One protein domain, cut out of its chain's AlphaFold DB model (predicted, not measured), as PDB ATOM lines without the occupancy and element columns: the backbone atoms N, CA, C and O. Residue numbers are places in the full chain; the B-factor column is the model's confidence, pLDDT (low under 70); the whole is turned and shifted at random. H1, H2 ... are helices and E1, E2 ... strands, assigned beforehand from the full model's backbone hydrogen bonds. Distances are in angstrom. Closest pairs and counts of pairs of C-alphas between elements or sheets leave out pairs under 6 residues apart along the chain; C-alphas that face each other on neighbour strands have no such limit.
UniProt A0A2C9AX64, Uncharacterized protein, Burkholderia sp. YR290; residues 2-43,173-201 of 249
ATOM      1  N   LYS A   2     216.086 156.734 223.806       94.44
ATOM      2  CA  LYS A   2     216.120 157.808 222.781       94.44
ATOM      3  C   LYS A   2     215.665 159.188 223.284       94.44
ATOM      4  O   LYS A   2     216.373 160.162 223.090       94.44
ATOM      5  N   ARG A   3     214.538 159.259 224.013       97.81
ATOM      6  CA  ARG A   3     214.033 160.512 224.621       97.81
ATOM      7  C   ARG A   3     214.994 161.156 225.633       97.81
ATOM      8  O   ARG A   3     214.903 162.350 225.855       97.81
ATOM      9  N   LEU A   4     215.894 160.372 226.233       97.56
ATOM     10  CA  LEU A   4     216.914 160.843 227.175       97.56
ATOM     11  C   LEU A   4     218.242 161.200 226.474       97.56
ATOM     12  O   LEU A   4     219.187 161.592 227.143       97.56
ATOM     13  N   GLY A   5     218.347 161.028 225.148       97.69
ATOM     14  CA  GLY A   5     219.550 161.358 224.372       97.69
ATOM     15  C   GLY A   5     220.674 160.314 224.405       97.69
ATOM     16  O   GLY A   5     221.754 160.567 223.877       97.69
ATOM     17  N   TYR A   6     220.456 159.129 224.985       97.81
ATOM     18  CA  TYR A   6     221.484 158.084 225.022       97.81
ATOM     19  C   TYR A   6     221.677 157.427 223.650       97.81
ATOM     20  O   TYR A   6     220.824 156.660 223.200       97.81
ATOM     21  N   ALA A   7     222.828 157.687 223.025       97.50
ATOM     22  CA  ALA A   7     223.246 157.068 221.762       97.50
ATOM     23  C   ALA A   7     223.797 155.638 221.930       97.50
ATOM     24  O   ALA A   7     223.873 154.885 220.964       97.50
ATOM     25  N   ARG A   8     224.210 155.271 223.149       97.88
ATOM     26  CA  ARG A   8     224.691 153.936 223.518       97.88
ATOM     27  C   ARG A   8     224.255 153.624 224.948       97.88
ATOM     28  O   ARG A   8     224.382 154.495 225.809       97.88
ATOM     29  N   PHE A   9     223.760 152.419 225.211       97.94
ATOM     30  CA  PHE A   9     223.346 152.003 226.556       97.94
ATOM     31  C   PHE A   9     223.505 150.494 226.777       97.94
ATOM     32  O   PHE A   9     223.655 149.729 225.829       97.94
ATOM     33  N   ALA A  10     223.465 150.070 228.039       97.44
ATOM     34  CA  ALA A  10     223.342 148.670 228.437       97.44
ATOM     35  C   ALA A  10     222.008 148.463 229.171       97.44
ATOM     36  O   ALA A  10     221.453 149.425 229.708       97.44
ATOM     37  N   SER A  11     221.505 147.228 229.197       97.12
ATOM     38  CA  SER A  11     220.329 146.857 229.997       97.12
ATOM     39  C   SER A  11     220.729 145.946 231.147       97.12
ATOM     40  O   SER A  11     221.555 145.054 230.964       97.12
ATOM     41  N   GLN A  12     220.124 146.147 232.314       96.81
ATOM     42  CA  GLN A  12     220.298 145.270 233.463       96.81
ATOM     43  C   GLN A  12     218.936 144.898 234.041       96.81
ATOM     44  O   GLN A  12     218.056 145.755 234.119       96.81
ATOM     45  N   GLY A  13     218.755 143.642 234.448       94.00
ATOM     46  CA  GLY A  13     217.577 143.280 235.227       94.00
ATOM     47  C   GLY A  13     217.610 141.889 235.854       94.00
ATOM     48  O   GLY A  13     218.257 140.970 235.357       94.00
ATOM     49  N   GLY A  14     216.862 141.753 236.945       91.56
ATOM     50  CA  GLY A  14     216.427 140.485 237.529       91.56
ATOM     51  C   GLY A  14     214.911 140.333 237.398       91.56
ATOM     52  O   GLY A  14     214.248 141.277 236.966       91.56
ATOM     53  N   ASP A  15     214.373 139.163 237.743       89.81
ATOM     54  CA  ASP A  15     212.945 138.830 237.600       89.81
ATOM     55  C   ASP A  15     212.376 139.323 236.241       89.81
ATOM     56  O   ASP A  15     213.025 139.173 235.196       89.81
ATOM     57  N   LEU A  16     211.217 139.985 236.237       89.94
ATOM     58  CA  LEU A  16     210.580 140.560 235.055       89.94
ATOM     59  C   LEU A  16     211.464 141.590 234.327       89.94
ATOM     60  O   LEU A  16     211.378 141.735 233.108       89.94
ATOM     61  N   GLY A  17     212.370 142.273 235.032       91.94
ATOM     62  CA  GLY A  17     213.362 143.164 234.420       91.94
ATOM     63  C   GLY A  17     214.436 142.415 233.620       91.94
ATOM     64  O   GLY A  17     214.895 142.898 232.578       91.94
ATOM     65  N   GLY A  18     214.813 141.212 234.061       90.62
ATOM     66  CA  GLY A  18     215.699 140.313 233.313       90.62
ATOM     67  C   GLY A  18     215.040 139.850 232.016       90.62
ATOM     68  O   GLY A  18     215.662 139.838 230.954       90.62
ATOM     69  N   ILE A  19     213.735 139.592 232.071       88.19
ATOM     70  CA  ILE A  19     212.922 139.249 230.904       88.19
ATOM     71  C   ILE A  19     212.867 140.403 229.901       88.19
ATOM     72  O   ILE A  19     213.121 140.208 228.713       88.19
ATOM     73  N   VAL A  20     212.576 141.615 230.373       91.06
ATOM     74  CA  VAL A  20     212.576 142.821 229.534       91.06
ATOM     75  C   VAL A  20     213.955 143.049 228.902       91.06
ATOM     76  O   VAL A  20     214.042 143.364 227.713       91.06
ATOM     77  N   SER A  21     215.035 142.814 229.654       93.06
ATOM     78  CA  SER A  21     216.407 142.870 229.131       93.06
ATOM     79  C   SER A  21     216.650 141.834 228.030       93.06
ATOM     80  O   SER A  21     217.210 142.182 226.992       93.06
ATOM     81  N   ASN A  22     216.171 140.598 228.196       88.69
ATOM     82  CA  ASN A  22     216.271 139.552 227.172       88.69
ATOM     83  C   ASN A  22     215.466 139.898 225.909       88.69
ATOM     84  O   ASN A  22     215.954 139.709 224.796       88.69
ATOM     85  N   VAL A  23     214.259 140.453 226.058       89.31
ATOM     86  CA  VAL A  23     213.449 140.912 224.916       89.31
ATOM     87  C   VAL A  23     214.159 142.042 224.165       89.31
ATOM     88  O   VAL A  23     214.229 141.998 222.937       89.31
ATOM     89  N   MET A  24     214.747 143.014 224.871       91.56
ATOM     90  CA  MET A  24     215.568 144.056 224.238       91.56
ATOM     91  C   MET A  24     216.801 143.480 223.536       91.56
ATOM     92  O   MET A  24     217.114 143.890 222.421       91.56
ATOM     93  N   ALA A  25     217.482 142.517 224.155       91.06
ATOM     94  CA  ALA A  25     218.639 141.852 223.565       91.06
ATOM     95  C   ALA A  25     218.288 141.093 222.281       91.06
ATOM     96  O   ALA A  25     219.056 141.134 221.325       91.06
ATOM     97  N   ARG A  26     217.106 140.467 222.230       88.81
ATOM     98  CA  ARG A  26     216.589 139.808 221.025       88.81
ATOM     99  C   ARG A  26     216.226 140.803 219.922       88.81
ATOM    100  O   ARG A  26     216.434 140.518 218.749       88.81
ATOM    101  N   GLN A  27     215.680 141.964 220.284       91.75
ATOM    102  CA  GLN A  27     215.425 143.050 219.329       91.75
ATOM    103  C   GLN A  27     216.724 143.662 218.784       91.75
ATOM    104  O   GLN A  27     216.707 144.215 217.689       91.75
ATOM    105  N   ALA A  28     217.819 143.571 219.549       93.00
ATOM    106  CA  ALA A  28     219.156 144.044 219.203       93.00
ATOM    107  C   ALA A  28     219.175 145.458 218.579       93.00
ATOM    108  O   ALA A  28     219.736 145.643 217.494       93.00
ATOM    109  N   PRO A  29     218.558 146.475 219.223       94.50
ATOM    110  CA  PRO A  29     218.642 147.834 218.710       94.50
ATOM    111  C   PRO A  29     220.119 148.258 218.643       94.50
ATOM    112  O   PRO A  29     220.880 147.935 219.558       94.50
ATOM    113  N   PRO A  30     220.548 148.983 217.596       95.06
ATOM    114  CA  PRO A  30     221.965 149.269 217.353       95.06
ATOM    115  C   PRO A  30     222.630 150.072 218.481       95.06
ATOM    116  O   PRO A  30     223.850 150.062 218.627       95.06
ATOM    117  N   GLU A  31     221.836 150.771 219.290       96.75
ATOM    118  CA  GLU A  31     222.301 151.540 220.440       96.75
ATOM    119  C   GLU A  31     222.558 150.667 221.695       96.75
ATOM    120  O   GLU A  31     223.188 151.140 222.647       96.75
ATOM    121  N   LEU A  32     222.091 149.410 221.727       97.31
ATOM    122  CA  LEU A  32     222.288 148.484 222.850       97.31
ATOM    123  C   LEU A  32     223.651 147.792 222.754       97.31
ATOM    124  O   LEU A  32     223.926 147.030 221.832       97.31
ATOM    125  N   LEU A  33     224.497 148.016 223.757       97.38
ATOM    126  CA  LEU A  33     225.850 147.457 223.813       97.38
ATOM    127  C   LEU A  33     225.911 146.047 224.393       97.38
ATOM    128  O   LEU A  33     226.901 145.349 224.190       97.38
ATOM    129  N   GLY A  34     224.892 145.660 225.151       96.00
ATOM    130  CA  GLY A  34     224.829 144.377 225.828       96.00
ATOM    131  C   GLY A  34     223.896 144.401 227.030       96.00
ATOM    132  O   GLY A  34     223.361 145.451 227.409       96.00
ATOM    133  N   ILE A  35     223.711 143.227 227.624       95.25
ATOM    134  CA  ILE A  35     222.851 143.028 228.787       95.25
ATOM    135  C   ILE A  35     223.593 142.381 229.955       95.25
ATOM    136  O   ILE A  35     224.525 141.598 229.769       95.25
ATOM    137  N   HIS A  36     223.138 142.673 231.167       95.19
ATOM    138  CA  HIS A  36     223.487 141.930 232.373       95.19
ATOM    139  C   HIS A  36     222.208 141.443 233.056       95.19
ATOM    140  O   HIS A  36     221.294 142.225 233.294       95.19
ATOM    141  N   THR A  37     222.116 140.154 233.369       91.94
ATOM    142  CA  THR A  37     220.965 139.604 234.093       91.94
ATOM    143  C   THR A  37     221.399 138.858 235.342       91.94
ATOM    144  O   THR A  37     222.391 138.129 235.343       91.94
ATOM    145  N   ASN A  38     220.641 139.027 236.421       91.38
ATOM    146  CA  ASN A  38     220.730 138.170 237.603       91.38
ATOM    147  C   ASN A  38     219.575 137.164 237.702       91.38
ATOM    148  O   ASN A  38     219.477 136.453 238.694       91.38
ATOM    149  N   PHE A  39     218.729 137.099 236.672       86.06
ATOM    150  CA  PHE A  39     217.698 136.089 236.491       86.06
ATOM    151  C   PHE A  39     218.101 135.218 235.298       86.06
ATOM    152  O   PHE A  39     217.893 135.608 234.140       86.06
ATOM    153  N   PRO A  40     218.787 134.091 235.550       71.50
ATOM    154  CA  PRO A  40     219.220 133.216 234.480       71.50
ATOM    155  C   PRO A  40     217.954 132.703 233.786       71.50
ATOM    156  O   PRO A  40     217.097 132.108 234.418       71.50
ATOM    157  N   ALA A  41     217.787 133.013 232.504       71.19
ATOM    158  CA  ALA A  41     216.733 132.478 231.646       71.19
ATOM    159  C   ALA A  41     217.400 131.444 230.739       71.19
ATOM    160  O   ALA A  41     217.750 131.720 229.593       71.19
ATOM    161  N   THR A  42     217.756 130.305 231.330       72.81
ATOM    162  CA  THR A  42     218.693 129.333 230.740       72.81
ATOM    163  C   THR A  42     218.176 127.901 230.815       72.81
ATOM    164  O   THR A  42     218.971 126.972 230.673       72.81
ATOM    165  N   ILE A  43     216.891 127.690 231.118       71.38
ATOM    166  CA  ILE A  43     216.350 126.336 231.256       71.38
ATOM    167  C   ILE A  43     216.162 125.742 229.856       71.38
ATOM    168  O   ILE A  43     215.434 126.327 229.044       71.38
ATOM    169  N   ALA A 173     217.274 132.292 226.583       71.12
ATOM    170  CA  ALA A 173     217.238 133.532 225.821       71.12
ATOM    171  C   ALA A 173     218.107 133.413 224.555       71.12
ATOM    172  O   ALA A 173     219.293 133.103 224.637       71.12
ATOM    173  N   ASP A 174     217.514 133.692 223.394       77.19
ATOM    174  CA  ASP A 174     218.211 133.800 222.110       77.19
ATOM    175  C   ASP A 174     218.635 135.259 221.889       77.19
ATOM    176  O   ASP A 174     217.800 136.123 221.603       77.19
ATOM    177  N   VAL A 175     219.917 135.550 222.123       80.56
ATOM    178  CA  VAL A 175     220.465 136.914 222.123       80.56
ATOM    179  C   VAL A 175     221.719 137.007 221.258       80.56
ATOM    180  O   VAL A 175     222.599 136.152 221.319       80.56
ATOM    181  N   SER A 176     221.814 138.079 220.469       83.56
ATOM    182  CA  SER A 176     222.944 138.357 219.567       83.56
ATOM    183  C   SER A 176     223.893 139.442 220.086       83.56
ATOM    184  O   SER A 176     224.966 139.654 219.520       83.56
ATOM    185  N   VAL A 177     223.515 140.130 221.166       91.06
ATOM    186  CA  VAL A 177     224.337 141.140 221.846       91.06
ATOM    187  C   VAL A 177     225.159 140.506 222.976       91.06
ATOM    188  O   VAL A 177     224.758 139.471 223.512       91.06
ATOM    189  N   PRO A 178     226.283 141.121 223.400       94.69
ATOM    190  CA  PRO A 178     227.025 140.665 224.572       94.69
ATOM    191  C   PRO A 178     226.122 140.522 225.803       94.69
ATOM    192  O   PRO A 178     225.382 141.445 226.146       94.69
ATOM    193  N   ALA A 179     226.202 139.380 226.484       90.75
ATOM    194  CA  ALA A 179     225.399 139.084 227.663       90.75
ATOM    195  C   ALA A 179     226.283 138.617 228.824       90.75
ATOM    196  O   ALA A 179     227.195 137.810 228.647       90.75
ATOM    197  N   ALA A 180     225.991 139.117 230.020       91.00
ATOM    198  CA  ALA A 180     226.588 138.665 231.269       91.00
ATOM    199  C   ALA A 180     225.492 138.167 232.218       91.00
ATOM    200  O   ALA A 180     224.422 138.768 232.309       91.00
ATOM    201  N   VAL A 181     225.768 137.084 232.946       87.69
ATOM    202  CA  VAL A 181     224.828 136.495 233.908       87.69
ATOM    203  C   VAL A 181     225.482 136.418 235.282       87.69
ATOM    204  O   VAL A 181     226.630 135.998 235.409       87.69
ATOM    205  N   SER A 182     224.763 136.817 236.326       89.38
ATOM    206  CA  SER A 182     225.165 136.602 237.719       89.38
ATOM    207  C   SER A 182     224.216 135.613 238.384       89.38
ATOM    208  O   SER A 182     223.024 135.869 238.485       89.38
ATOM    209  N   ALA A 183     224.749 134.478 238.835       85.00
ATOM    210  CA  ALA A 183     223.985 133.459 239.542       85.00
ATOM    211  C   ALA A 183     224.128 133.649 241.056       85.00
ATOM    212  O   ALA A 183     225.230 133.528 241.600       85.00
ATOM    213  N   PHE A 184     223.021 133.940 241.739       86.44
ATOM    214  CA  PHE A 184     223.003 134.104 243.191       86.44
ATOM    215  C   PHE A 184     222.526 132.822 243.882       86.44
ATOM    216  O   PHE A 184     221.550 132.218 243.440       86.44
ATOM    217  N   PRO A 185     223.137 132.413 245.012       81.50
ATOM    218  CA  PRO A 185     222.731 131.198 245.717       81.50
ATOM    219  C   PRO A 185     221.284 131.193 246.225       81.50
ATOM    220  O   PRO A 185     220.788 130.132 246.597       81.50
ATOM    221  N   GLY A 186     220.665 132.371 246.347       81.75
ATOM    222  CA  GLY A 186     219.285 132.563 246.802       81.75
ATOM    223  C   GLY A 186     218.289 132.827 245.681       81.75
ATOM    224  O   GLY A 186     217.126 133.079 245.973       81.75
ATOM    225  N   GLU A 187     218.732 132.765 244.423       85.25
ATOM    226  CA  GLU A 187     217.829 132.802 243.276       85.25
ATOM    227  C   GLU A 187     216.971 131.528 243.232       85.25
ATOM    228  O   GLU A 187     217.352 130.477 243.759       85.25
ATOM    229  N   ASN A 188     215.811 131.620 242.585       77.88
ATOM    230  CA  ASN A 188     214.839 130.541 242.449       77.88
ATOM    231  C   ASN A 188     215.429 129.254 241.855       77.88
ATOM    232  O   ASN A 188     214.949 128.160 242.157       77.88
ATOM    233  N   TYR A 189     216.463 129.373 241.020       77.44
ATOM    234  CA  TYR A 189     217.286 128.249 240.592       77.44
ATOM    235  C   TYR A 189     218.702 128.707 240.217       77.44
ATOM    236  O   TYR A 189     218.929 129.871 239.881       77.44
ATOM    237  N   GLN A 190     219.657 127.780 240.250       77.38
ATOM    238  CA  GLN A 190     221.034 128.025 239.826       77.38
ATOM    239  C   GLN A 190     221.318 127.336 238.484       77.38
ATOM    240  O   GLN A 190     221.060 126.139 238.344       77.38
ATOM    241  N   PRO A 191     221.851 128.058 237.482       69.38
ATOM    242  CA  PRO A 191     222.231 127.469 236.209       69.38
ATOM    243  C   PRO A 191     223.523 126.650 236.354       69.38
ATOM    244  O   PRO A 191     224.316 126.859 237.277       69.38
ATOM    245  N   ARG A 192     223.761 125.743 235.397       65.31
ATOM    246  CA  ARG A 192     225.023 124.991 235.276       65.31
ATOM    247  C   ARG A 192     226.231 125.939 235.354       65.31
ATOM    248  O   ARG A 192     226.228 126.993 234.718       65.31
ATOM    249  N   GLY A 193     227.260 125.563 236.117       58.50
ATOM    250  CA  GLY A 193     228.497 126.337 236.277       58.50
ATOM    251  C   GLY A 193     228.481 127.444 237.343       58.50
ATOM    252  O   GLY A 193     229.514 128.081 237.557       58.50
ATOM    253  N   ALA A 194     227.370 127.669 238.059       51.06
ATOM    254  CA  ALA A 194     227.286 128.667 239.137       51.06
ATOM    255  C   ALA A 194     228.168 128.348 240.369       51.06
ATOM    256  O   ALA A 194     228.531 129.249 241.124       51.06
ATOM    257  N   GLY A 195     228.545 127.077 240.566       38.53
ATOM    258  CA  GLY A 195     229.310 126.599 241.727       38.53
ATOM    259  C   GLY A 195     230.838 126.619 241.586       38.53
ATOM    260  O   GLY A 195     231.543 126.326 242.551       38.53
ATOM    261  N   ARG A 196     231.389 126.966 240.415       38.53
ATOM    262  CA  ARG A 196     232.845 127.050 240.217       38.53
ATOM    263  C   ARG A 196     233.341 128.462 240.551       38.53
ATOM    264  O   ARG A 196     233.305 129.334 239.699       38.53
ATOM    265  N   ASN A 197     233.777 128.665 241.800       31.58
ATOM    266  CA  ASN A 197     234.603 129.781 242.302       31.58
ATOM    267  C   ASN A 197     234.544 131.108 241.509       31.58
ATOM    268  O   ASN A 197     235.410 131.345 240.678       31.58
ATOM    269  N   GLY A 198     233.622 132.014 241.865       33.19
ATOM    270  CA  GLY A 198     233.719 133.457 241.580       33.19
ATOM    271  C   GLY A 198     233.660 133.866 240.099       33.19
ATOM    272  O   GLY A 198     234.606 133.672 239.354       33.19
ATOM    273  N   LEU A 199     232.579 134.552 239.713       32.53
ATOM    274  CA  LEU A 199     232.239 134.924 238.332       32.53
ATOM    275  C   LEU A 199     232.074 133.714 237.406       32.53
ATOM    276  O   LEU A 199     233.015 133.247 236.766       32.53
ATOM    277  N   THR A 200     230.825 133.289 237.231       32.25
ATOM    278  CA  THR A 200     230.428 132.493 236.071       32.25
ATOM    279  C   THR A 200     230.615 133.353 234.821       32.25
ATOM    280  O   THR A 200     229.729 134.083 234.390       32.25
ATOM    281  N   THR A 201     231.814 133.298 234.246       27.61
ATOM    282  CA  THR A 201     232.013 133.652 232.845       27.61
ATOM    283  C   THR A 201     231.393 132.510 232.054       27.61
ATOM    284  O   THR A 201     232.058 131.518 231.764       27.61
TER     285      THR A 201
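AT A GLANCE: This is residues 2 to 43 and 173 to 201 of the 249 residues of an uncharacterized protein of Burkholderia sp. YR290 (UniProt A0A2C9AX64). Little regular structure is present: a small sheet of three parallel strands, E1 E2 E3, has H1 over one face, two layers, and residues 182 to 201 form a long unnamed tail. The 71 printed residues, mixed in class, run E1, H1, E2, E3, with 27 in named elements. The whole is elongated, 39 by 21 by 21 A, and only just compact, close to loose, with a radius of gyration of the C-alphas of 12.9 A.

HOW THE PARTS SIT: E1 (residues 9 to 13), H1 (15 to 27) and E2 (32 to 37) make a strand-helix-strand unit, parallel neighbour strands with a helix between, its crossover right-handed. N 11 and O 34 are 3.1 A apart, within hydrogen-bond range. H1 is on the sheet at a height of 7.6 A; its closest C-alphas to E2 are Gly 18 and Thr 37, 5.4 A. In H1 every O i to N i+4 pair is within range. E3 (179 to 181) is parallel to E2, with N 180 and O 35 at 2.9 A.

IN THESE COORDINATES: E1 begins at C-alpha 9 (223.346, 152.003, 226.556) and spans 13.6 A, H1 18.9 A, E2 14.4 A; E3, 6.8 A, ends at C-alpha 181 (224.828, 136.495, 233.908).

THE WHOLE: Residues 44 to 172 are not printed; C-alphas 43 and 173 are 9.1 A apart. Residues 191 to 201 have pLDDT under 70.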